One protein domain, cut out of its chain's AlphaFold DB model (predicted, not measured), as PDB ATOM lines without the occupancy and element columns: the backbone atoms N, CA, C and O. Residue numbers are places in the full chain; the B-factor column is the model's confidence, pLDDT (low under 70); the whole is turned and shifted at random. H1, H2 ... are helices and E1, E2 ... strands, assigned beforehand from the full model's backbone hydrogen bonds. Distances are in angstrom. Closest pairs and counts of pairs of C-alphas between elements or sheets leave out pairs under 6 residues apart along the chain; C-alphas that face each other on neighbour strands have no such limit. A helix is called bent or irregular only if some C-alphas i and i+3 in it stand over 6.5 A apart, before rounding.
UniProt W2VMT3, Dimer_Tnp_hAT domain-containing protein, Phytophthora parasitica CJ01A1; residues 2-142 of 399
ATOM      1  N   THR A   2     296.313  44.711  37.613       37.75
ATOM      2  CA  THR A   2     296.640  45.900  36.811       37.75
ATOM      3  C   THR A   2     297.017  47.000  37.787       37.75
ATOM      4  O   THR A   2     296.171  47.387  38.591       37.75
ATOM      5  N   ASP A   3     298.260  47.463  37.727       35.91
ATOM      6  CA  ASP A   3     298.735  48.653  38.430       35.91
ATOM      7  C   ASP A   3     297.909  49.855  37.942       35.91
ATOM      8  O   ASP A   3     298.084  50.343  36.824       35.91
ATOM      9  N   GLN A   4     296.887  50.236  38.709       53.38
ATOM     10  CA  GLN A   4     296.010  51.361  38.388       53.38
ATOM     11  C   GLN A   4     296.494  52.561  39.191       53.38
ATOM     12  O   GLN A   4     295.990  52.838  40.280       53.38
ATOM     13  N   ASP A   5     297.516  53.240  38.671       50.81
ATOM     14  CA  ASP A   5     298.009  54.479  39.261       50.81
ATOM     15  C   ASP A   5     296.871  55.519  39.297       50.81
ATOM     16  O   ASP A   5     296.286  55.878  38.272       50.81
ATOM     17  N   VAL A   6     296.555  56.042  40.484       59.66
ATOM     18  CA  VAL A   6     295.674  57.215  40.636       59.66
ATOM     19  C   VAL A   6     296.369  58.433  40.010       59.66
ATOM     20  O   VAL A   6     297.594  58.507  40.030       59.66
ATOM     21  N   ARG A   7     295.636  59.437  39.500       61.53
ATOM     22  CA  ARG A   7     296.228  60.615  38.812       61.53
ATOM     23  C   ARG A   7     297.405  61.261  39.566       61.53
ATOM     24  O   ARG A   7     298.396  61.626  38.947       61.53
ATOM     25  N   VAL A   8     297.313  61.381  40.893       62.66
ATOM     26  CA  VAL A   8     298.394  61.930  41.738       62.66
ATOM     27  C   VAL A   8     299.584  60.968  41.830       62.66
ATOM     28  O   VAL A   8     300.731  61.399  41.724       62.66
ATOM     29  N   ALA A   9     299.321  59.668  41.979       69.62
ATOM     30  CA  ALA A   9     300.353  58.639  42.016       69.62
ATOM     31  C   ALA A   9     301.106  58.540  40.683       69.62
ATOM     32  O   ALA A   9     302.330  58.446  40.685       69.62
ATOM     33  N   TYR A  10     300.397  58.676  39.560       76.75
ATOM     34  CA  TYR A  10     300.991  58.701  38.228       76.75
ATOM     35  C   TYR A  10     301.966  59.871  38.053       76.75
ATOM     36  O   TYR A  10     303.099  59.667  37.624       76.75
ATOM     37  N   THR A  11     301.571  61.092  38.436       80.12
ATOM     38  CA  THR A  11     302.462  62.261  38.354       80.12
ATOM     39  C   THR A  11     303.694  62.091  39.242       80.12
ATOM     40  O   THR A  11     304.808  62.351  38.797       80.12
ATOM     41  N   CYS A  12     303.520  61.608  40.477       85.94
ATOM     42  CA  CYS A  12     304.642  61.344  41.378       85.94
ATOM     43  C   CYS A  12     305.596  60.290  40.782       85.94
ATOM     44  O   CYS A  12     306.805  60.504  40.729       85.94
ATOM     45  N   LYS A  13     305.053  59.195  40.236       85.50
ATOM     46  CA  LYS A  13     305.807  58.131  39.551       85.50
ATOM     47  C   LYS A  13     306.560  58.645  38.327       85.50
ATOM     48  O   LYS A  13     307.712  58.265  38.128       85.50
ATOM     49  N   LEU A  14     305.949  59.532  37.539       87.38
ATOM     50  CA  LEU A  14     306.604  60.183  36.406       87.38
ATOM     51  C   LEU A  14     307.807  61.009  36.869       87.38
ATOM     52  O   LEU A  14     308.891  60.845  36.319       87.38
ATOM     53  N   ILE A  15     307.647  61.833  37.910       90.12
ATOM     54  CA  ILE A  15     308.758  62.615  38.471       90.12
ATOM     55  C   ILE A  15     309.872  61.686  38.969       90.12
ATOM     56  O   ILE A  15     311.032  61.893  38.619       90.12
ATOM     57  N   ARG A  16     309.536  60.623  39.717       90.12
ATOM     58  CA  ARG A  16     310.524  59.634  40.186       90.12
ATOM     59  C   ARG A  16     311.300  59.022  39.021       90.12
ATOM     60  O   ARG A  16     312.528  59.036  39.038       90.12
ATOM     61  N   ARG A  17     310.602  58.543  37.983       89.31
ATOM     62  CA  ARG A  17     311.234  58.002  36.767       89.31
ATOM     63  C   ARG A  17     312.145  59.010  36.097       89.31
ATOM     64  O   ARG A  17     313.231  58.636  35.661       89.31
ATOM     65  N   SER A  18     311.724  60.267  36.017       89.31
ATOM     66  CA  SER A  18     312.538  61.309  35.402       89.31
ATOM     67  C   SER A  18     313.834  61.546  36.170       89.31
ATOM     68  O   SER A  18     314.887  61.685  35.556       89.31
ATOM     69  N   VAL A  19     313.776  61.539  37.504       89.81
ATOM     70  CA  VAL A  19     314.949  61.741  38.367       89.81
ATOM     71  C   VAL A  19     315.901  60.543  38.307       89.81
ATOM     72  O   VAL A  19     317.102  60.743  38.169       89.81
ATOM     73  N   VAL A  20     315.388  59.306  38.338       89.50
ATOM     74  CA  VAL A  20     316.210  58.084  38.180       89.50
ATOM     75  C   VAL A  20     316.960  58.092  36.843       89.50
ATOM     76  O   VAL A  20     318.128  57.721  36.777       89.50
ATOM     77  N   ASN A  21     316.306  58.558  35.776       88.69
ATOM     78  CA  ASN A  21     316.886  58.620  34.434       88.69
ATOM     79  C   ASN A  21     317.643  59.927  34.142       88.69
ATOM     80  O   ASN A  21     318.061  60.134  33.003       88.69
ATOM     81  N   TYR A  22     317.860  60.794  35.138       88.25
ATOM     82  CA  TYR A  22     318.486  62.106  34.947       88.25
ATOM     83  C   TYR A  22     319.822  62.021  34.195       88.25
ATOM     84  O   TYR A  22     320.009  62.704  33.191       88.25
ATOM     85  N   ALA A  23     320.727  61.136  34.630       86.06
ATOM     86  CA  ALA A  23     322.044  60.976  34.011       86.06
ATOM     87  C   ALA A  23     321.957  60.454  32.565       86.06
ATOM     88  O   ALA A  23     322.723  60.878  31.700       86.06
ATOM     89  N   ALA A  24     320.996  59.567  32.287       85.88
ATOM     90  CA  ALA A  24     320.752  59.054  30.943       85.88
ATOM     91  C   ALA A  24     320.212  60.154  30.019       85.88
ATOM     92  O   ALA A  24     320.675  60.281  28.885       85.88
ATOM     93  N   PHE A  25     319.289  60.989  30.507       85.88
ATOM     94  CA  PHE A  25     318.811  62.150  29.759       85.88
ATOM     95  C   PHE A  25     319.930  63.149  29.499       85.88
ATOM     96  O   PHE A  25     320.111  63.565  28.357       85.88
ATOM     97  N   GLN A  26     320.723  63.476  30.517       84.50
ATOM     98  CA  GLN A  26     321.852  64.385  30.373       84.50
ATOM     99  C   GLN A  26     322.813  63.904  29.274       84.50
ATOM    100  O   GLN A  26     323.117  64.668  28.361       84.50
ATOM    101  N   ALA A  27     323.215  62.629  29.300       84.81
ATOM    102  CA  ALA A  27     324.094  62.052  28.284       84.81
ATOM    103  C   ALA A  27     323.456  62.050  26.881       84.81
ATOM    104  O   ALA A  27     324.096  62.445  25.907       84.81
ATOM    105  N   TYR A  28     322.186  61.648  26.776       84.44
ATOM    106  CA  TYR A  28     321.460  61.603  25.507       84.44
ATOM    107  C   TYR A  28     321.358  62.992  24.865       84.44
ATOM    108  O   TYR A  28     321.795  63.187  23.730       84.44
ATOM    109  N   PHE A  29     320.847  63.979  25.603       80.88
ATOM    110  CA  PHE A  29     320.596  65.313  25.059       80.88
ATOM    111  C   PHE A  29     321.873  66.123  24.811       80.88
ATOM    112  O   PHE A  29     321.867  66.984  23.931       80.88
ATOM    113  N   GLN A  30     322.964  65.835  25.530       76.69
ATOM    114  CA  GLN A  30     324.280  66.428  25.267       76.69
ATOM    115  C   GLN A  30     324.992  65.805  24.054       76.69
ATOM    116  O   GLN A  30     325.861  66.449  23.470       76.69
ATOM    117  N   SER A  31     324.623  64.584  23.646       77.56
ATOM    118  CA  SER A  31     325.230  63.900  22.493       77.56
ATOM    119  C   SER A  31     324.650  64.314  21.129       77.56
ATOM    120  O   SER A  31     325.325  64.177  20.107       77.56
ATOM    121  N   GLY A  32     323.418  64.837  21.090       69.00
ATOM    122  CA  GLY A  32     322.725  65.228  19.859       69.00
ATOM    123  C   GLY A  32     322.834  66.723  19.539       69.00
ATOM    124  O   GLY A  32     322.529  67.573  20.377       69.00
ATOM    125  N   LYS A  33     323.215  67.064  18.297       60.00
ATOM    126  CA  LYS A  33     323.369  68.460  17.834       60.00
ATOM    127  C   LYS A  33     322.062  69.272  17.885       60.00
ATOM    128  O   LYS A  33     322.111  70.437  18.264       60.00
ATOM    129  N   ASP A  34     320.917  68.646  17.604       63.47
ATOM    130  CA  ASP A  34     319.598  69.310  17.545       63.47
ATOM    131  C   ASP A  34     318.793  69.223  18.856       63.47
ATOM    132  O   ASP A  34     317.740  69.843  18.995       63.47
ATOM    133  N   SER A  35     319.272  68.450  19.835       63.03
ATOM    134  CA  SER A  35     318.537  68.118  21.063       63.03
ATOM    135  C   SER A  35     319.028  68.871  22.306       63.03
ATOM    136  O   SER A  35     318.383  68.832  23.354       63.03
ATOM    137  N   SER A  36     320.151  69.583  22.198       63.41
ATOM    138  CA  SER A  36     320.748  70.355  23.297       63.41
ATOM    139  C   SER A  36     319.847  71.498  23.791       63.41
ATOM    140  O   SER A  36     319.808  71.785  24.987       63.41
ATOM    141  N   THR A  37     319.058  72.095  22.894       71.06
ATOM    142  CA  THR A  37     318.087  73.159  23.200       71.06
ATOM    143  C   THR A  37     316.940  72.669  24.085       71.06
ATOM    144  O   THR A  37     316.462  73.417  24.935       71.06
ATOM    145  N   VAL A  38     316.534  71.401  23.942       73.69
ATOM    146  CA  VAL A  38     315.485  70.772  24.762       73.69
ATOM    147  C   VAL A  38     315.969  70.569  26.198       73.69
ATOM    148  O   VAL A  38     315.226  70.833  27.138       73.69
ATOM    149  N   TRP A  39     317.223  70.149  26.382       79.75
ATOM    150  CA  TRP A  39     317.809  70.001  27.718       79.75
ATOM    151  C   TRP A  39     318.073  71.344  28.394       79.75
ATOM    152  O   TRP A  39     317.830  71.484  29.588       79.75
ATOM    153  N   ALA A  40     318.496  72.352  27.627       77.50
ATOM    154  CA  ALA A  40     318.709  73.707  28.132       77.50
ATOM    155  C   ALA A  40     317.418  74.395  28.624       77.50
ATOM    156  O   ALA A  40     317.503  75.380  29.352       77.50
ATOM    157  N   ALA A  41     316.238  73.884  28.256       83.06
ATOM    158  CA  ALA A  41     314.955  74.396  28.738       83.06
ATOM    159  C   ALA A  41     314.662  74.040  30.207       83.06
ATOM    160  O   ALA A  41     313.790  74.663  30.807       83.06
ATOM    161  N   LEU A  42     315.364  73.052  30.779       85.81
ATOM    162  CA  LEU A  42     315.266  72.687  32.192       85.81
ATOM    163  C   LEU A  42     316.565  73.044  32.909       85.81
ATOM    164  O   LEU A  42     317.632  72.489  32.641       85.81
ATOM    165  N   THR A  43     316.463  73.960  33.858       88.88
ATOM    166  CA  THR A  43     317.579  74.397  34.693       88.88
ATOM    167  C   THR A  43     317.838  73.416  35.837       88.88
ATOM    168  O   THR A  43     317.021  72.547  36.149       88.88
ATOM    169  N   ALA A  44     318.982  73.559  36.513       87.56
ATOM    170  CA  ALA A  44     319.253  72.803  37.737       87.56
ATOM    171  C   ALA A  44     318.181  73.058  38.816       87.56
ATOM    172  O   ALA A  44     317.793  72.127  39.523       87.56
ATOM    173  N   ASP A  45     317.657  74.284  38.888       90.00
ATOM    174  CA  ASP A  45     316.601  74.664  39.826       90.00
ATOM    175  C   ASP A  45     315.273  73.958  39.513       90.00
ATOM    176  O   ASP A  45     314.567  73.556  40.437       90.00
ATOM    177  N   ASP A  46     314.963  73.706  38.237       91.75
ATOM    178  CA  ASP A  46     313.766  72.951  37.837       91.75
ATOM    179  C   ASP A  46     313.842  71.488  38.287       91.75
ATOM    180  O   ASP A  46     312.873  70.931  38.812       91.75
ATOM    181  N   TRP A  47     315.012  70.860  38.142       91.38
ATOM    182  CA  TRP A  47     315.245  69.499  38.636       91.38
ATOM    183  C   TRP A  47     315.199  69.427  40.162       91.38
ATOM    184  O   TRP A  47     314.653  68.471  40.722       91.38
ATOM    185  N   MET A  48     315.724  70.451  40.837       92.44
ATOM    186  CA  MET A  48     315.629  70.593  42.288       92.44
ATOM    187  C   MET A  48     314.178  70.749  42.749       92.44
ATOM    188  O   MET A  48     313.751  70.057  43.675       92.44
ATOM    189  N   LEU A  49     313.388  71.575  42.067       93.56
ATOM    190  CA  LEU A  49     311.963  71.707  42.337       93.56
ATOM    191  C   LEU A  49     311.221  70.386  42.098       93.56
ATOM    192  O   LEU A  49     310.367  70.013  42.901       93.56
ATOM    193  N   ALA A  50     311.560  69.637  41.047       93.50
ATOM    194  CA  ALA A  50     310.936  68.348  40.760       93.50
ATOM    195  C   ALA A  50     311.134  67.344  41.909       93.50
ATOM    196  O   ALA A  50     310.165  66.732  42.366       93.50
ATOM    197  N   VAL A  51     312.354  67.209  42.442       93.62
ATOM    198  CA  VAL A  51     312.599  66.316  43.589       93.62
ATOM    199  C   VAL A  51     311.944  66.813  44.883       93.62
ATOM    200  O   VAL A  51     311.552  65.996  45.714       93.62
ATOM    201  N   GLU A  52     311.781  68.127  45.063       94.50
ATOM    202  CA  GLU A  52     311.016  68.700  46.180       94.50
ATOM    203  C   GLU A  52     309.516  68.397  46.047       94.50
ATOM    204  O   GLU A  52     308.895  67.942  47.007       94.50
ATOM    205  N   MET A  53     308.939  68.572  44.855       93.50
ATOM    206  CA  MET A  53     307.548  68.212  44.555       93.50
ATOM    207  C   MET A  53     307.292  66.719  44.781       93.50
ATOM    208  O   MET A  53     306.263  66.346  45.353       93.50
ATOM    209  N   GLU A  54     308.229  65.860  44.369       93.00
ATOM    210  CA  GLU A  54     308.183  64.426  44.662       93.00
ATOM    211  C   GLU A  54     308.170  64.191  46.167       93.00
ATOM    212  O   GLU A  54     307.244  63.557  46.653       93.00
ATOM    213  N   ALA A  55     309.104  64.768  46.923       92.81
ATOM    214  CA  ALA A  55     309.191  64.562  48.368       92.81
ATOM    215  C   ALA A  55     307.908  64.983  49.112       92.81
ATOM    216  O   ALA A  55     307.461  64.280  50.023       92.81
ATOM    217  N   VAL A  56     307.295  66.100  48.701       91.94
ATOM    218  CA  VAL A  56     306.025  66.610  49.253       91.94
ATOM    219  C   VAL A  56     304.860  65.668  48.946       91.94
ATOM    220  O   VAL A  56     304.026  65.401  49.813       91.94
ATOM    221  N   THR A  57     304.786  65.157  47.716       90.19
ATOM    222  CA  THR A  57     303.638  64.367  47.240       90.19
ATOM    223  C   THR A  57     303.802  62.862  47.433       90.19
ATOM    224  O   THR A  57     302.803  62.146  47.422       90.19
ATOM    225  N   ASN A  58     305.019  62.375  47.680       88.38
ATOM    226  CA  ASN A  58     305.387  60.961  47.784       88.38
ATOM    227  C   ASN A  58     304.516  60.210  48.795       88.38
ATOM    228  O   ASN A  58     303.953  59.164  48.484       88.38
ATOM    229  N   PHE A  59     304.357  60.767  49.995       85.56
ATOM    230  CA  PHE A  59     303.563  60.129  51.041       85.56
ATOM    231  C   PHE A  59     302.077  60.051  50.679       85.56
ATOM    232  O   PHE A  59     301.464  58.999  50.836       85.56
ATOM    233  N   ILE A  60     301.517  61.135  50.134       85.50
ATOM    234  CA  ILE A  60     300.123  61.181  49.674       85.50
ATOM    235  C   ILE A  60     299.913  60.197  48.522       85.50
ATOM    236  O   ILE A  60     298.908  59.498  48.504       85.50
ATOM    237  N   ALA A  61     300.859  60.109  47.586       83.88
ATOM    238  CA  ALA A  61     300.817  59.168  46.473       83.88
ATOM    239  C   ALA A  61     300.837  57.712  46.955       83.88
ATOM    240  O   ALA A  61     300.026  56.912  46.496       83.88
ATOM    241  N   ASN A  62     301.717  57.376  47.902       80.50
ATOM    242  CA  ASN A  62     301.803  56.021  48.449       80.50
ATOM    243  C   ASN A  62     300.542  55.657  49.233       80.50
ATOM    244  O   ASN A  62     300.009  54.567  49.046       80.50
ATOM    245  N   LEU A  63     300.029  56.573  50.061       77.88
ATOM    246  CA  LEU A  63     298.759  56.356  50.741       77.88
ATOM    247  C   LEU A  63     297.620  56.170  49.726       77.88
ATOM    248  O   LEU A  63     296.924  55.170  49.801       77.88
ATOM    249  N   ALA A  64     297.489  57.057  48.730       73.12
ATOM    250  CA  ALA A  64     296.461  56.984  47.687       73.12
ATOM    251  C   ALA A  64     296.482  55.660  46.902       73.12
ATOM    252  O   ALA A  64     295.424  55.129  46.571       73.12
ATOM    253  N   LEU A  65     297.672  55.124  46.601       65.00
ATOM    254  CA  LEU A  65     297.825  53.812  45.964       65.00
ATOM    255  C   LEU A  65     297.306  52.686  46.860       65.00
ATOM    256  O   LEU A  65     296.563  51.830  46.385       65.00
ATOM    257  N   VAL A  66     297.653  52.721  48.151       64.81
ATOM    258  CA  VAL A  66     297.167  51.751  49.138       64.81
ATOM    259  C   VAL A  66     295.644  51.835  49.276       64.81
ATOM    260  O   VAL A  66     294.994  50.796  49.294       64.81
ATOM    261  N   GLU A  67     295.049  53.035  49.308       60.91
ATOM    262  CA  GLU A  67     293.587  53.164  49.443       60.91
ATOM    263  C   GLU A  67     292.838  52.720  48.183       60.91
ATOM    264  O   GLU A  67     291.858  51.984  48.267       60.91
ATOM    265  N   ALA A  68     293.272  53.172  47.002       50.97
ATOM    266  CA  ALA A  68     292.536  52.935  45.760       50.97
ATOM    267  C   ALA A  68     292.507  51.452  45.365       50.97
ATOM    268  O   ALA A  68     291.624  51.024  44.614       50.97
ATOM    269  N   GLN A  69     293.465  50.668  45.855       53.88
ATOM    270  CA  GLN A  69     293.610  49.252  45.536       53.88
ATOM    271  C   GLN A  69     293.088  48.321  46.639       53.88
ATOM    272  O   GLN A  69     293.005  47.120  46.397       53.88
ATOM    273  N   ASN A  70     292.707  48.840  47.813       64.25
ATOM    274  CA  ASN A  70     292.240  48.006  48.917       64.25
ATOM    275  C   ASN A  70     290.713  47.839  48.888       64.25
ATOM    276  O   ASN A  70     289.961  48.797  49.067       64.25
ATOM    277  N   GLU A  71     290.261  46.605  48.671       64.50
ATOM    278  CA  GLU A  71     288.840  46.226  48.682       64.50
ATOM    279  C   GLU A  71     288.218  46.330  50.087       64.50
ATOM    280  O   GLU A  71     287.013  46.534  50.210       64.50
ATOM    281  N   ASN A  72     289.044  46.303  51.140       71.50
ATOM    282  CA  ASN A  72     288.625  46.298  52.546       71.50
ATOM    283  C   ASN A  72     288.655  47.700  53.184       71.50
ATOM    284  O   ASN A  72     288.782  47.852  54.405       71.50
ATOM    285  N   LEU A  73     288.594  48.750  52.359       75.25
ATOM    286  CA  LEU A  73     288.613  50.129  52.828       75.25
ATOM    287  C   LEU A  73     287.317  50.477  53.571       75.25
ATOM    288  O   LEU A  73     286.220  50.302  53.047       75.25
ATOM    289  N   VAL A  74     287.448  51.048  54.767       84.62
ATOM    290  CA  VAL A  74     286.317  51.456  55.616       84.62
ATOM    291  C   VAL A  74     286.323  52.956  55.899       84.62
ATOM    292  O   VAL A  74     287.367  53.607  55.837       84.62
ATOM    293  N   SER A  75     285.168  53.511  56.273       85.56
ATOM    294  CA  SER A  75     284.991  54.958  56.496       85.56
ATOM    295  C   SER A  75     285.958  55.595  57.501       85.56
ATOM    296  O   SER A  75     286.337  56.756  57.341       85.56
ATOM    297  N   SER A  76     286.380  54.859  58.536       86.69
ATOM    298  CA  SER A  76     287.356  55.326  59.536       86.69
ATOM    299  C   SER A  76     288.706  55.696  58.911       86.69
ATOM    300  O   SER A  76     289.372  56.630  59.370       86.69
ATOM    301  N   TYR A  77     289.086  55.018  57.826       85.38
ATOM    302  CA  TYR A  77     290.372  55.202  57.173       85.38
ATOM    303  C   TYR A  77     290.536  56.596  56.575       85.38
ATOM    304  O   TYR A  77     291.606  57.175  56.699       85.38
ATOM    305  N   MET A  78     289.478  57.201  56.029       81.94
ATOM    306  CA  MET A  78     289.569  58.541  55.433       81.94
ATOM    307  C   MET A  78     289.978  59.616  56.450       81.94
ATOM    308  O   MET A  78     290.723  60.544  56.126       81.94
ATOM    309  N   VAL A  79     289.516  59.489  57.698       84.88
ATOM    310  CA  VAL A  79     289.886  60.411  58.783       84.88
ATOM    311  C   VAL A  79     291.348  60.198  59.179       84.88
ATOM    312  O   VAL A  79     292.093  61.162  59.373       84.88
ATOM    313  N   VAL A  80     291.775  58.933  59.237       86.94
ATOM    314  CA  VAL A  80     293.167  58.547  59.493       86.94
ATOM    315  C   VAL A  80     294.091  59.056  58.388       86.94
ATOM    316  O   VAL A  80     295.078  59.721  58.696       86.94
ATOM    317  N   PHE A  81     293.766  58.804  57.120       85.88
ATOM    318  CA  PHE A  81     294.512  59.270  55.954       85.88
ATOM    319  C   PHE A  81     294.710  60.776  56.013       85.88
ATOM    320  O   PHE A  81     295.842  61.252  55.929       85.88
ATOM    321  N   ARG A  82     293.622  61.529  56.223       85.75
ATOM    322  CA  ARG A  82     293.672  62.990  56.291       85.75
ATOM    323  C   ARG A  82     294.649  63.449  57.371       85.75
ATOM    324  O   ARG A  82     295.498  64.299  57.105       85.75
ATOM    325  N   ARG A  83     294.575  62.849  58.564       87.06
ATOM    326  CA  ARG A  83     295.476  63.151  59.683       87.06
ATOM    327  C   ARG A  83     296.930  62.800  59.369       87.06
ATOM    328  O   ARG A  83     297.819  63.603  59.642       87.06
ATOM    329  N   LEU A  84     297.184  61.623  58.803       87.38
ATOM    330  CA  LEU A  84     298.531  61.180  58.439       87.38
ATOM    331  C   LEU A  84     299.144  62.085  57.366       87.38
ATOM    332  O   LEU A  84     300.288  62.518  57.510       87.38
ATOM    333  N   ALA A  85     298.384  62.397  56.314       88.12
ATOM    334  CA  ALA A  85     298.815  63.268  55.228       88.12
ATOM    335  C   ALA A  85     299.146  64.670  55.747       88.12
ATOM    336  O   ALA A  85     300.209  65.208  55.442       88.12
ATOM    337  N   GLU A  86     298.289  65.235  56.597       88.50
ATOM    338  CA  GLU A  86     298.528  66.543  57.195       88.50
ATOM    339  C   GLU A  86     299.771  66.550  58.094       88.50
ATOM    340  O   GLU A  86     300.606  67.445  57.971       88.50
ATOM    341  N   ASN A  87     299.943  65.533  58.944       88.38
ATOM    342  CA  ASN A  87     301.126  65.412  59.800       88.38
ATOM    343  C   ASN A  87     302.416  65.328  58.980       88.38
ATOM    344  O   ASN A  87     303.422  65.921  59.365       88.38
ATOM    345  N   LYS A  88     302.395  64.622  57.842       89.00
ATOM    346  CA  LYS A  88     303.566  64.533  56.966       89.00
ATOM    347  C   LYS A  88     303.849  65.858  56.257       89.00
ATOM    348  O   LYS A  88     305.008  66.238  56.166       89.00
ATOM    349  N   LEU A  89     302.827  66.584  55.803       90.00
ATOM    350  CA  LEU A  89     303.006  67.908  55.187       90.00
ATOM    351  C   LEU A  89     303.449  68.980  56.196       90.00
ATOM    352  O   LEU A  89     304.120  69.936  55.822       90.00
ATOM    353  N   LYS A  90     303.101  68.825  57.476       89.50
ATOM    354  CA  LYS A  90     303.575  69.683  58.573       89.50
ATOM    355  C   LYS A  90     304.910  69.214  59.170       89.50
ATOM    356  O   LYS A  90     305.399  69.824  60.118       89.50
ATOM    357  N   ALA A  91     305.490  68.126  58.662       89.12
ATOM    358  CA  ALA A  91     306.742  67.600  59.184       89.12
ATOM    359  C   ALA A  91     307.907  68.545  58.879       89.12
ATOM    360  O   ALA A  91     307.968  69.180  57.831       89.12
ATOM    361  N   PHE A  92     308.886  68.576  59.781       89.88
ATOM    362  CA  PHE A  92     310.106  69.356  59.578       89.88
ATOM    363  C   PHE A  92     311.073  68.704  58.577       89.88
ATOM    364  O   PHE A  92     311.912  69.391  58.000       89.88
ATOM    365  N   LYS A  93     310.981  67.380  58.383       92.75
ATOM    366  CA  LYS A  93     311.924  66.575  57.592       92.75
ATOM    367  C   LYS A  93     311.221  65.804  56.477       92.75
ATOM    368  O   LYS A  93     310.191  65.165  56.711       92.75
ATOM    369  N   PHE A  94     311.843  65.800  55.302       92.69
ATOM    370  CA  PHE A  94     311.367  65.128  54.094       92.69
ATOM    371  C   PHE A  94     312.469  64.287  53.448       92.69
ATOM    372  O   PHE A  94     313.630  64.687  53.417       92.69
ATOM    373  N   ASP A  95     312.082  63.140  52.889       91.56
ATOM    374  CA  ASP A  95     312.982  62.208  52.207       91.56
ATOM    375  C   ASP A  95     312.992  62.494  50.707       91.56
ATOM    376  O   ASP A  95     312.148  62.004  49.948       91.56
ATOM    377  N   ARG A  96     313.951  63.311  50.280       91.44
ATOM    378  CA  ARG A  96     314.068  63.779  48.899       91.44
ATOM    379  C   ARG A  96     314.938  62.840  48.081       91.44
ATOM    380  O   ARG A  96     315.995  62.431  48.551       91.44
ATOM    381  N   MET A  97     314.560  62.545  46.843       92.12
ATOM    382  CA  MET A  97     315.440  61.801  45.940       92.12
ATOM    383  C   MET A  97     316.765  62.536  45.683       92.12
ATOM    384  O   MET A  97     316.816  63.769  45.596       92.12
ATOM    385  N   ALA A  98     317.845  61.764  45.574       90.31
ATOM    386  CA  ALA A  98     319.124  62.260  45.086       90.31
ATOM    387  C   ALA A  98     319.088  62.374  43.551       90.31
ATOM    388  O   ALA A  98     318.638  61.452  42.871       90.31
ATOM    389  N   ILE A  99     319.560  63.499  43.010       88.69
ATOM    390  CA  ILE A  99     319.742  63.687  41.565       88.69
ATOM    391  C   ILE A  99     321.121  63.119  41.220       88.69
ATOM    392  O   ILE A  99     322.119  63.833  41.205       88.69
ATOM    393  N   GLU A 100     321.185  61.804  41.051       85.00
ATOM    394  CA  GLU A 100     322.407  61.067  40.736       85.00
ATOM    395  C   GLU A 100     322.070  59.849  39.875       85.00
ATOM    396  O   GLU A 100     320.918  59.413  39.824       85.00
ATOM    397  N   ALA A 101     323.073  59.306  39.183       79.81
ATOM    398  CA  ALA A 101     322.903  58.062  38.445       79.81
ATOM    399  C   ALA A 101     322.570  56.908  39.412       79.81
ATOM    400  O   ALA A 101     323.089  56.891  40.533       79.81
ATOM    401  N   PRO A 102     321.749  55.928  38.998       78.00
ATOM    402  CA  PRO A 102     321.467  54.765  39.829       78.00
ATOM    403  C   PRO A 102     322.769  54.023  40.164       78.00
ATOM    404  O   PRO A 102     323.522  53.638  39.271       78.00
ATOM    405  N   GLY A 103     323.051  53.845  41.459       69.75
ATOM    406  CA  GLY A 103     324.311  53.245  41.917       69.75
ATOM    407  C   GLY A 103     324.416  51.733  41.678       69.75
ATOM    408  O   GLY A 103     325.520  51.198  41.625       69.75
ATOM    409  N   ALA A 104     323.283  51.047  41.512       74.00
ATOM    410  CA  ALA A 104     323.201  49.611  41.260       74.00
ATOM    411  C   ALA A 104     322.417  49.333  39.968       74.00
ATOM    412  O   ALA A 104     321.530  50.102  39.597       74.00
ATOM    413  N   LYS A 105     322.733  48.228  39.276       70.25
ATOM    414  CA  LYS A 105     322.092  47.860  37.995       70.25
ATOM    415  C   LYS A 105     320.599  47.529  38.131       70.25
ATOM    416  O   LYS A 105     319.878  47.585  37.143       70.25
ATOM    417  N   ASP A 106     320.161  47.173  39.332       70.88
ATOM    418  CA  ASP A 106     318.797  46.805  39.718       70.88
ATOM    419  C   ASP A 106     318.058  47.925  40.473       70.88
ATOM    420  O   ASP A 106     316.925  47.736  40.925       70.88
ATOM    421  N   ALA A 107     318.674  49.104  40.607       70.94
ATOM    422  CA  ALA A 107     318.031  50.249  41.229       70.94
ATOM    423  C   ALA A 107     316.799  50.690  40.419       70.94
ATOM    424  O   ALA A 107     316.853  50.882  39.204       70.94
ATOM    425  N   ASN A 108     315.678  50.857  41.115       79.12
ATOM    426  CA  ASN A 108     314.388  51.252  40.561       79.12
ATOM    427  C   ASN A 108     313.837  52.472  41.320       79.12
ATOM    428  O   ASN A 108     314.477  52.998  42.234       79.12
ATOM    429  N   GLU A 109     312.639  52.941  40.966       81.81
ATOM    430  CA  GLU A 109     312.053  54.148  41.563       81.81
ATOM    431  C   GLU A 109     311.830  54.038  43.082       81.81
ATOM    432  O   GLU A 109     311.768  55.061  43.770       81.81
ATOM    433  N   ALA A 110     311.690  52.817  43.607       78.44
ATOM    434  CA  ALA A 110     311.482  52.553  45.027       78.44
ATOM    435  C   ALA A 110     312.801  52.428  45.807       78.44
ATOM    436  O   ALA A 110     312.850  52.821  46.972       78.44
ATOM    437  N   THR A 111     313.860  51.911  45.177       82.69
ATOM    438  CA  THR A 111     315.168  51.676  45.815       82.69
ATOM    439  C   THR A 111     316.172  52.807  45.599       82.69
ATOM    440  O   THR A 111     317.246  52.795  46.204       82.69
ATOM    441  N   HIS A 112     315.833  53.805  44.776       87.06
ATOM    442  CA  HIS A 112     316.695  54.960  44.528       87.06
ATOM    443  C   HIS A 112     317.027  55.724  45.814       87.06
ATOM    444  O   HIS A 112     316.184  55.900  46.702       87.06
ATOM    445  N   ARG A 113     318.262  56.228  45.903       89.44
ATOM    446  CA  ARG A 113     318.766  56.896  47.105       89.44
ATOM    447  C   ARG A 113     317.933  58.131  47.449       89.44
ATOM    448  O   ARG A 113     317.639  58.981  46.603       89.44
ATOM    449  N   ARG A 114     317.629  58.270  48.741       90.94
ATOM    450  CA  ARG A 114     316.972  59.444  49.323       90.94
ATOM    451  C   ARG A 114     317.866  60.120  50.354       90.94
ATOM    452  O   ARG A 114     318.661  59.476  51.032       90.94
ATOM    453  N   VAL A 115     317.733  61.437  50.451       91.19
ATOM    454  CA  VAL A 115     318.461  62.304  51.373       91.19
ATOM    455  C   VAL A 115     317.444  63.077  52.196       91.19
ATOM    456  O   VAL A 115     316.567  63.747  51.650       91.19
ATOM    457  N   VAL A 116     317.587  63.001  53.517       93.25
ATOM    458  CA  VAL A 116     316.752  63.759  54.447       93.25
ATOM    459  C   VAL A 116     317.068  65.245  54.304       93.25
ATOM    460  O   VAL A 116     318.222  65.660  54.432       93.25
ATOM    461  N   ARG A 117     316.037  66.048  54.052       91.88
ATOM    462  CA  ARG A 117     316.110  67.509  53.982       91.88
ATOM    463  C   ARG A 117     315.124  68.135  54.943       91.88
ATOM    464  O   ARG A 117     314.024  67.617  55.142       91.88
ATOM    465  N   THR A 118     315.535  69.238  55.545       93.19
ATOM    466  CA  THR A 118     314.676  70.028  56.419       93.19
ATOM    467  C   THR A 118     313.891  71.055  55.606       93.19
ATOM    468  O   THR A 118     314.294  71.424  54.504       93.19
ATOM    469  N   GLN A 119     312.746  71.502  56.114       89.81
ATOM    470  CA  GLN A 119     311.861  72.425  55.392       89.81
ATOM    471  C   GLN A 119     312.537  73.765  55.035       89.81
ATOM    472  O   GLN A 119     312.213  74.375  54.017       89.81
ATOM    473  N   ASP A 120     313.487  74.230  55.846       91.62
ATOM    474  CA  ASP A 120     314.289  75.431  55.587       91.62
ATOM    475  C   ASP A 120     315.238  75.271  54.391       91.62
ATOM    476  O   ASP A 120     315.511  76.254  53.704       91.62
ATOM    477  N   GLN A 121     315.662  74.039  54.095       92.56
ATOM    478  CA  GLN A 121     316.539  73.702  52.968       92.56
ATOM    479  C   GLN A 121     315.797  73.604  51.629       92.56
ATOM    480  O   GLN A 121     316.428  73.318  50.611       92.56
ATOM    481  N   PHE A 122     314.474  73.787  51.618       94.00
ATOM    482  CA  PHE A 122     313.690  73.802  50.388       94.00
ATOM    483  C   PHE A 122     313.835  75.148  49.677       94.00
ATOM    484  O   PHE A 122     313.911  76.201  50.321       94.00
ATOM    485  N   SER A 123     313.775  75.124  48.348       95.00
ATOM    486  CA  SER A 123     313.619  76.334  47.542       95.00
ATOM    487  C   SER A 123     312.309  77.067  47.879       95.00
ATOM    488  O   SER A 123     311.351  76.477  48.392       95.00
ATOM    489  N   GLU A 124     312.204  78.359  47.556       95.50
ATOM    490  CA  GLU A 124     310.946  79.104  47.743       95.50
ATOM    491  C   GLU A 124     309.791  78.530  46.903       95.50
ATOM    492  O   GLU A 124     308.630  78.519  47.337       95.50
ATOM    493  N   ALA A 125     310.105  77.977  45.729       94.81
ATOM    494  CA  ALA A 125     309.148  77.253  44.901       94.81
ATOM    495  C   ALA A 125     308.699  75.942  45.576       94.81
ATOM    496  O   ALA A 125     307.496  75.673  45.648       94.81
ATOM    497  N   GLY A 126     309.625  75.183  46.168       94.31
ATOM    498  CA  GLY A 126     309.340  73.977  46.948       94.31
ATOM    499  C   GLY A 126     308.483  74.255  48.181       94.31
ATOM    500  O   GLY A 126     307.464  73.595  48.396       94.31
ATOM    501  N   LYS A 127     308.808  75.302  48.950       94.62
ATOM    502  CA  LYS A 127     307.976  75.776  50.075       94.62
ATOM    503  C   LYS A 127     306.577  76.173  49.605       94.62
ATOM    504  O   LYS A 127     305.584  75.902  50.282       94.62
ATOM    505  N   THR A 128     306.473  76.789  48.430       94.75
ATOM    506  CA  THR A 128     305.183  77.125  47.816       94.75
ATOM    507  C   THR A 128     304.400  75.877  47.411       94.75
ATOM    508  O   THR A 128     303.197  75.817  47.678       94.75
ATOM    509  N   CYS A 129     305.055  74.861  46.844       93.00
ATOM    510  CA  CYS A 129     304.442  73.564  46.558       93.00
ATOM    511  C   CYS A 129     303.906  72.896  47.834       93.00
ATOM    512  O   CYS A 129     302.752  72.462  47.859       93.00
ATOM    513  N   LEU A 130     304.696  72.888  48.912       93.00
ATOM    514  CA  LEU A 130     304.295  72.340  50.206       93.00
ATOM    515  C   LEU A 130     303.044  73.040  50.756       93.00
ATOM    516  O   LEU A 130     302.045  72.381  51.054       93.00
ATOM    517  N   ARG A 131     303.055  74.382  50.806       92.69
ATOM    518  CA  ARG A 131     301.903  75.189  51.250       92.69
ATOM    519  C   ARG A 131     300.657  74.921  50.408       92.69
ATOM    520  O   ARG A 131     299.581  74.698  50.955       92.69
ATOM    521  N   ARG A 132     300.789  74.908  49.076       93.19
ATOM    522  CA  ARG A 132     299.663  74.649  48.162       93.19
ATOM    523  C   ARG A 132     299.098  73.244  48.342       93.19
ATOM    524  O   ARG A 132     297.882  73.092  48.345       93.19
ATOM    525  N   THR A 133     299.954  72.240  48.526       91.12
ATOM    526  CA  THR A 133     299.526  70.854  48.764       91.12
ATOM    527  C   THR A 133     298.745  70.736  50.072       91.12
ATOM    528  O   THR A 133     297.678  70.124  50.088       91.12
ATOM    529  N   LEU A 134     299.207  71.391  51.143       89.81
ATOM    530  CA  LEU A 134     298.487  71.436  52.419       89.81
ATOM    531  C   LEU A 134     297.114  72.110  52.285       89.81
ATOM    532  O   LEU A 134     296.117  71.561  52.749       89.81
ATOM    533  N   LEU A 135     297.040  73.248  51.590       89.25
ATOM    534  CA  LEU A 135     295.771  73.935  51.333       89.25
ATOM    535  C   LEU A 135     294.808  73.081  50.498       89.25
ATOM    536  O   LEU A 135     293.615  73.043  50.788       89.25
ATOM    537  N   GLN A 136     295.306  72.359  49.489       88.06
ATOM    538  CA  GLN A 136     294.479  71.427  48.717       88.06
ATOM    539  C   GLN A 136     293.967  70.277  49.588       88.06
ATOM    540  O   GLN A 136     292.788  69.943  49.501       88.06
ATOM    541  N   LEU A 137     294.802  69.707  50.463       86.31
ATOM    542  CA  LEU A 137     294.370  68.673  51.405       86.31
ATOM    543  C   LEU A 137     293.250  69.194  52.322       86.31
ATOM    544  O   LEU A 137     292.228  68.533  52.494       86.31
ATOM    545  N   GLN A 138     293.403  70.402  52.865       84.00
ATOM    546  CA  GLN A 138     292.411  71.019  53.749       84.00
ATOM    547  C   GLN A 138     291.110  71.399  53.026       84.00
ATOM    548  O   GLN A 138     290.041  71.287  53.618       84.00
ATOM    549  N   ALA A 139     291.183  71.826  51.761       84.50
ATOM    550  CA  ALA A 139     290.015  72.214  50.971       84.50
ATOM    551  C   ALA A 139     289.237  71.014  50.408       84.50
ATOM    552  O   ALA A 139     288.022  71.090  50.237       84.50
ATOM    553  N   ARG A 140     289.931  69.919  50.071       81.38
ATOM    554  CA  ARG A 140     289.327  68.743  49.422       81.38
ATOM    555  C   ARG A 140     288.764  67.737  50.414       81.38
ATOM    556  O   ARG A 140     287.816  67.038  50.068       81.38
ATOM    557  N   PHE A 141     289.326  67.654  51.617       77.31
ATOM    558  CA  PHE A 141     288.827  66.746  52.641       77.31
ATOM    559  C   PHE A 141     287.869  67.475  53.586       77.31
ATOM    560  O   PHE A 141     288.235  68.519  54.134       77.31
ATOM    561  N   PRO A 142     286.663  66.933  53.827       72.62
ATOM    562  CA  PRO A 142     285.710  67.557  54.728       72.62
ATOM    563  C   PRO A 142     286.276  67.651  56.150       72.62
ATOM    564  O   PRO A 142     287.112  66.845  56.578       72.62
TER     565      PRO A 142
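Overview. This is residues 2 to 142 of the 399 residues of the protein "Dimer_Tnp_hAT domain-containing protein" of Phytophthora parasitica CJ01A1 (UniProt W2VMT3). A long bent helix, H4, makes the core: H1 crosses it, H5 folds back along H4b, H6 packs on H4a and H5, and a two-strand antiparallel hairpin packs on H4a through E1. H2 and H3 make one far end; residues 70 to 76 stick out at the other. The printed part has 141 residues, mostly helix, with six named helices and two named strands in the order H1 H2 H3 H4 H5 E1 E2 H6. It is compact, radius of gyration of the C-alphas 16.8 A, and only just elongated, spanning 56 by 37 by 26 A.

Arrangement. Start at H1, residues 7 to 20, which touches the hub H4, residues 44 to 69. H4 was assigned as one helix by its hydrogen bonds but is bent, C-alphas 56 and 59 being 7.2 A apart; its arms are H4a, residues 44 to 56, and H4b, residues 59 to 69. H1 touches H4a at a steep tilt of 46 degrees, closest C-alphas Cys 12 and Glu 54, 5.7 A. H2, residues 22 to 31, touches H3, residues 36 to 40, closest C-alphas Phe 29 and Ser 36, 5.3 A. H5, residues 75 to 89, forms a helical hairpin with H4b, closest C-alphas Ile 60 and Ala 85, 6.1 A. In the hairpin of E1, residues 93 to 97, and E2, residues 114 to 118, find N 94 and O 117 within hydrogen-bond range, 2.8 A. H6, residues 124 to 140, touches H4a at a shallow tilt of 31 degrees, closest C-alphas Glu 52 and Gly 126, 5.6 A. Every O i to N i+4 pair is within range in H1, H2, H3, H4a, H4b and H6, and 10 of 11 in H5.

Along the chain. Find C-alpha 7 at (296.228, 60.615, 38.812); H1 runs 20.2 A from there. H5 measures 22.2 A, and H6, 24.0 A, ends at C-alpha 140 at (289.327, 68.743, 49.422).

Size, cuts and confidence. The C-alphas farthest apart, Lys 33 and Ser 76, are 56.6 A apart. The printed part has no cut; the link E1 to E2 is long. Look for pLDDT under 70 at residues 2 to 9, 32 to 36, 65 to 71 and 103.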